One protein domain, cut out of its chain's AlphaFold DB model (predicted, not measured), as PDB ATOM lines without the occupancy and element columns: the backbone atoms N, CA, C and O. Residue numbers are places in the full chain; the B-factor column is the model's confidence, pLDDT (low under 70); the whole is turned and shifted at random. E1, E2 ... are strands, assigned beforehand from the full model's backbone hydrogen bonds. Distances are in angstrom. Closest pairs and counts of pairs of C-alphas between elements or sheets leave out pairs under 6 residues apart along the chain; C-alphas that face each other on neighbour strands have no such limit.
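This is residues 448 to 493 of the 948 residues of the protein "Peptidase S74 domain-containing protein" of Escherichia coli O25b:H4 (UniProt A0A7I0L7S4). With little regular structure, this is a small three-stranded antiparallel sheet with two long loops, residues 459 to 473 joining E2 to E3, and 477 to 493, which folds back past E1. There residues 485 to 486 pair in parallel with residues 449 to 450 of E1. The printed part has 46 residues, 12 of them in named strands, in chain order E1, E2, E3, and no named helix; the class is all strand. It is compact, with a radius of gyration of the C-alphas of 9.3 A and spans of 22 by 18 by 17 A.

E2, residues 454 to 458, is 13.4 A long. E1, residues 448 to 451, begins at C-alpha 448 (417.897, 122.117, 172.177). E3, residues 474 to 476, ends at C-alpha 476 (410.468, 116.653, 170.169).

The sheet is a meander, each strand the antiparallel neighbour of the one before. E1 and E2 form a hairpin at 141 degrees, with N 449 and O 456 2.9 A apart. E2 and E3 form a hairpin at 138 degrees, with N 457 and O 475 2.8 A apart.

The C-alphas of Ala 478 and Thr 490, the two farthest apart, are 24.0 A apart. The link E2 to E3 is long, the printed part has no cut, and no printed residue is under 70 in pLDDT.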
ATOM      1  N   VAL A 448     418.243 123.509 171.879       96.19
ATOM      2  CA  VAL A 448     417.897 122.117 172.177       96.19
ATOM      3  C   VAL A 448     418.148 121.836 173.651       96.19
ATOM      4  O   VAL A 448     419.232 122.112 174.186       96.19
ATOM      5  N   VAL A 449     417.145 121.264 174.310       95.44
ATOM      6  CA  VAL A 449     417.220 120.861 175.712       95.44
ATOM      7  C   VAL A 449     416.961 119.373 175.886       95.44
ATOM      8  O   VAL A 449     416.197 118.767 175.143       95.44
ATOM      9  N   SER A 450     417.595 118.793 176.898       93.75
ATOM     10  CA  SER A 450     417.252 117.490 177.451       93.75
ATOM     11  C   SER A 450     416.335 117.674 178.658       93.75
ATOM     12  O   SER A 450     416.584 118.517 179.529       93.75
ATOM     13  N   PHE A 451     415.268 116.884 178.700       87.00
ATOM     14  CA  PHE A 451     414.284 116.867 179.776       87.00
ATOM     15  C   PHE A 451     413.715 115.453 179.896       87.00
ATOM     16  O   PHE A 451     413.293 114.874 178.898       87.00
ATOM     17  N   GLU A 452     413.784 114.875 181.099       80.00
ATOM     18  CA  GLU A 452     413.266 113.530 181.412       80.00
ATOM     19  C   GLU A 452     413.693 112.418 180.426       80.00
ATOM     20  O   GLU A 452     412.923 111.531 180.073       80.00
ATOM     21  N   GLY A 453     414.951 112.448 179.968       81.25
ATOM     22  CA  GLY A 453     415.504 111.428 179.064       81.25
ATOM     23  C   GLY A 453     415.131 111.595 177.585       81.25
ATOM     24  O   GLY A 453     415.565 110.790 176.763       81.25
ATOM     25  N   ALA A 454     414.390 112.648 177.234       87.50
ATOM     26  CA  ALA A 454     414.073 113.036 175.863       87.50
ATOM     27  C   ALA A 454     414.698 114.393 175.499       87.50
ATOM     28  O   ALA A 454     415.200 115.121 176.361       87.50
ATOM     29  N   TYR A 455     414.673 114.728 174.207       93.75
ATOM     30  CA  TYR A 455     415.229 115.967 173.670       93.75
ATOM     31  C   TYR A 455     414.165 116.790 172.952       93.75
ATOM     32  O   TYR A 455     413.337 116.258 172.208       93.75
ATOM     33  N   PHE A 456     414.227 118.104 173.148       94.25
ATOM     34  CA  PHE A 456     413.252 119.058 172.639       94.25
ATOM     35  C   PHE A 456     413.955 120.266 172.035       94.25
ATOM     36  O   PHE A 456     414.872 120.817 172.640       94.25
ATOM     37  N   ALA A 457     413.507 120.685 170.857       95.50
ATOM     38  CA  ALA A 457     413.919 121.924 170.220       95.50
ATOM     39  C   ALA A 457     412.901 123.029 170.521       95.50
ATOM     40  O   ALA A 457     411.687 122.807 170.457       95.50
ATOM     41  N   ALA A 458     413.395 124.222 170.840       94.88
ATOM     42  CA  ALA A 458     412.576 125.414 170.998       94.88
ATOM     43  C   ALA A 458     411.878 125.764 169.674       94.88
ATOM     44  O   ALA A 458     412.531 125.897 168.637       94.88
ATOM     45  N   ARG A 459     410.554 125.946 169.714       91.19
ATOM     46  CA  ARG A 459     409.750 126.336 168.539       91.19
ATOM     47  C   ARG A 459     409.298 127.795 168.572       91.19
ATOM     48  O   ARG A 459     408.980 128.359 167.539       91.19
ATOM     49  N   ALA A 460     409.266 128.407 169.750       90.56
ATOM     50  CA  ALA A 460     408.927 129.815 169.913       90.56
ATOM     51  C   ALA A 460     410.191 130.662 170.111       90.56
ATOM     52  O   ALA A 460     411.249 130.147 170.468       90.56
ATOM     53  N   THR A 461     410.086 131.969 169.894       91.06
ATOM     54  CA  THR A 461     411.185 132.925 170.090       91.06
ATOM     55  C   THR A 461     411.077 133.574 171.473       91.06
ATOM     56  O   THR A 461     409.988 133.980 171.869       91.06
ATOM     57  N   ASN A 462     412.202 133.722 172.178       92.38
ATOM     58  CA  ASN A 462     412.334 134.477 173.434       92.38
ATOM     59  C   ASN A 462     411.305 134.124 174.523       92.38
ATOM     60  O   ASN A 462     410.560 134.989 174.990       92.38
ATOM     61  N   PHE A 463     411.275 132.864 174.955       94.06
ATOM     62  CA  PHE A 463     410.387 132.415 176.033       94.06
ATOM     63  C   PHE A 463     411.154 131.729 177.171       94.06
ATOM     64  O   PHE A 463     412.195 131.119 176.953       94.06
ATOM     65  N   SER A 464     410.617 131.787 178.391       92.31
ATOM     66  CA  SER A 464     411.162 131.118 179.583       92.31
ATOM     67  C   SER A 464     410.040 130.505 180.431       92.31
ATOM     68  O   SER A 464     408.858 130.762 180.197       92.31
ATOM     69  N   GLY A 465     410.386 129.632 181.382       86.75
ATOM     70  CA  GLY A 465     409.445 129.027 182.339       86.75
ATOM     71  C   GLY A 465     408.426 128.041 181.756       86.75
ATOM     72  O   GLY A 465     407.580 127.528 182.483       86.75
ATOM     73  N   ARG A 466     408.468 127.770 180.445       86.19
ATOM     74  CA  ARG A 466     407.556 126.831 179.771       86.19
ATOM     75  C   ARG A 466     408.182 125.447 179.702       86.19
ATOM     76  O   ARG A 466     409.257 125.308 179.117       86.19
ATOM     77  N   SER A 467     407.510 124.451 180.276       83.69
ATOM     78  CA  SER A 467     407.999 123.069 180.304       83.69
ATOM     79  C   SER A 467     408.170 122.488 178.888       83.69
ATOM     80  O   SER A 467     407.300 122.737 178.046       83.69
ATOM     81  N   PRO A 468     409.225 121.685 178.623       86.56
ATOM     82  CA  PRO A 468     409.442 120.979 177.355       86.56
ATOM     83  C   PRO A 468     408.292 120.079 176.885       86.56
ATOM     84  O   PRO A 468     408.180 119.784 175.696       86.56
ATOM     85  N   VAL A 469     407.381 119.686 177.781       76.88
ATOM     86  CA  VAL A 469     406.179 118.924 177.400       76.88
ATOM     87  C   VAL A 469     405.079 119.784 176.772       76.88
ATOM     88  O   VAL A 469     404.142 119.234 176.208       76.88
ATOM     89  N   ASN A 470     405.178 121.118 176.817       79.44
ATOM     90  CA  ASN A 470     404.185 121.997 176.202       79.44
ATOM     91  C   ASN A 470     404.420 122.106 174.681       79.44
ATOM     92  O   ASN A 470     405.400 122.740 174.260       79.44
ATOM     93  N   PRO A 471     403.512 121.567 173.844       78.19
ATOM     94  CA  PRO A 471     403.712 121.508 172.404       78.19
ATOM     95  C   PRO A 471     403.667 122.882 171.735       78.19
ATOM     96  O   PRO A 471     404.109 122.982 170.600       78.19
ATOM     97  N   SER A 472     403.186 123.945 172.393       80.12
ATOM     98  CA  SER A 472     403.178 125.320 171.861       80.12
ATOM     99  C   SER A 472     404.549 125.999 171.906       80.12
ATOM    100  O   SER A 472     404.784 126.947 171.162       80.12
ATOM    101  N   TYR A 473     405.476 125.494 172.725       87.25
ATOM    102  CA  TYR A 473     406.812 126.083 172.911       87.25
ATOM    103  C   TYR A 473     407.959 125.149 172.525       87.25
ATOM    104  O   TYR A 473     409.055 125.622 172.207       87.25
ATOM    105  N   TRP A 474     407.696 123.846 172.464       89.81
ATOM    106  CA  TRP A 474     408.716 122.833 172.243       89.81
ATOM    107  C   TRP A 474     408.256 121.757 171.267       89.81
ATOM    108  O   TRP A 474     407.099 121.337 171.286       89.81
ATOM    109  N   THR A 475     409.193 121.276 170.455       90.94
ATOM    110  CA  THR A 475     408.993 120.166 169.519       90.94
ATOM    111  C   THR A 475     409.987 119.047 169.850       90.94
ATOM    112  O   THR A 475     411.186 119.329 169.940       90.94
ATOM    113  N   PRO A 476     409.553 117.784 170.025       91.19
ATOM    114  CA  PRO A 476     410.468 116.653 170.169       91.19
ATOM    115  C   PRO A 476     411.472 116.586 169.016       91.19
ATOM    116  O   PRO A 476     411.100 116.760 167.855       91.19
ATOM    117  N   THR A 477     412.741 116.313 169.319       92.88
ATOM    118  CA  THR A 477     413.790 116.254 168.296       92.88
ATOM    119  C   THR A 477     414.774 115.113 168.522       92.88
ATOM    120  O   THR A 477     415.085 114.741 169.650       92.88
ATOM    121  N   ALA A 478     415.282 114.560 167.422       92.56
ATOM    122  CA  ALA A 478     416.435 113.662 167.398       92.56
ATOM    123  C   ALA A 478     417.674 114.337 166.775       92.56
ATOM    124  O   ALA A 478     418.744 113.732 166.702       92.56
ATOM    125  N   TYR A 479     417.540 115.588 166.330       92.06
ATOM    126  CA  TYR A 479     418.579 116.358 165.661       92.06
ATOM    127  C   TYR A 479     419.276 117.308 166.643       92.06
ATOM    128  O   TYR A 479     418.671 117.793 167.595       92.06
ATOM    129  N   GLY A 480     420.579 117.534 166.451       87.81
ATOM    130  CA  GLY A 480     421.370 118.446 167.294       87.81
ATOM    131  C   GLY A 480     421.500 118.060 168.775       87.81
ATOM    132  O   GLY A 480     421.966 118.868 169.576       87.81
ATOM    133  N   THR A 481     421.147 116.829 169.156       92.00
ATOM    134  CA  THR A 481     421.097 116.371 170.559       92.00
ATOM    135  C   THR A 481     422.458 116.354 171.257       92.00
ATOM    136  O   THR A 481     422.527 116.512 172.473       92.00
ATOM    137  N   ALA A 482     423.557 116.243 170.503       90.25
ATOM    138  CA  ALA A 482     424.918 116.290 171.042       90.25
ATOM    139  C   ALA A 482     425.269 117.637 171.705       90.25
ATOM    140  O   ALA A 482     426.114 117.676 172.596       90.25
ATOM    141  N   ALA A 483     424.625 118.729 171.280       88.44
ATOM    142  CA  ALA A 483     424.811 120.068 171.840       88.44
ATOM    143  C   ALA A 483     423.693 120.463 172.825       88.44
ATOM    144  O   ALA A 483     423.640 121.612 173.264       88.44
ATOM    145  N   ALA A 484     422.789 119.537 173.161       93.31
ATOM    146  CA  ALA A 484     421.647 119.829 174.012       93.31
ATOM    147  C   ALA A 484     422.077 120.140 175.451       93.31
ATOM    148  O   ALA A 484     422.908 119.452 176.044       93.31
ATOM    149  N   THR A 485     421.454 121.157 176.041       93.88
ATOM    150  CA  THR A 485     421.653 121.514 177.458       93.88
ATOM    151  C   THR A 485     420.546 120.917 178.323       93.88
ATOM    152  O   THR A 485     419.517 120.508 177.802       93.88
ATOM    153  N   LYS A 486     420.706 120.808 179.645       94.25
ATOM    154  CA  LYS A 486     419.563 120.450 180.506       94.25
ATOM    155  C   LYS A 486     418.563 121.616 180.524       94.25
ATOM    156  O   LYS A 486     418.988 122.771 180.513       94.25
ATOM    157  N   TYR A 487     417.263 121.323 180.522       93.50
ATOM    158  CA  TYR A 487     416.235 122.359 180.672       93.50
ATOM    159  C   TYR A 487     416.392 123.125 182.000       93.50
ATOM    160  O   TYR A 487     416.690 122.532 183.036       93.50
ATOM    161  N   ASP A 488     416.176 124.438 181.943       90.62
ATOM    162  CA  ASP A 488     416.242 125.400 183.040       90.62
ATOM    163  C   ASP A 488     415.080 126.390 182.878       90.62
ATOM    164  O   ASP A 488     415.028 127.163 181.920       90.62
ATOM    165  N   ALA A 489     414.146 126.378 183.827       88.44
ATOM    166  CA  ALA A 489     412.946 127.208 183.781       88.44
ATOM    167  C   ALA A 489     413.237 128.720 183.795       88.44
ATOM    168  O   ALA A 489     412.392 129.511 183.375       88.44
ATOM    169  N   THR A 490     414.414 129.148 184.253       90.81
ATOM    170  CA  THR A 490     414.793 130.567 184.324       90.81
ATOM    171  C   THR A 490     415.455 131.075 183.045       90.81
ATOM    172  O   THR A 490     415.489 132.285 182.801       90.81
ATOM    173  N   LYS A 491     415.955 130.167 182.202       93.81
ATOM    174  CA  LYS A 491     416.634 130.501 180.952       93.81
ATOM    175  C   LYS A 491     415.621 130.892 179.869       93.81
ATOM    176  O   LYS A 491     414.533 130.330 179.776       93.81
ATOM    177  N   SER A 492     416.003 131.866 179.042       94.88
ATOM    178  CA  SER A 492     415.271 132.212 177.820       94.88
ATOM    179  C   SER A 492     415.725 131.323 176.664       94.88
ATOM    180  O   SER A 492     416.928 131.124 176.476       94.88
ATOM    181  N   TYR A 493     414.763 130.820 175.901       95.94
ATOM    182  CA  TYR A 493     414.947 129.925 174.768       95.94
ATOM    183  C   TYR A 493     414.368 130.528 173.495       95.94
ATOM    184  O   TYR A 493     413.407 131.305 173.537       95.94
TER     185      TYR A 493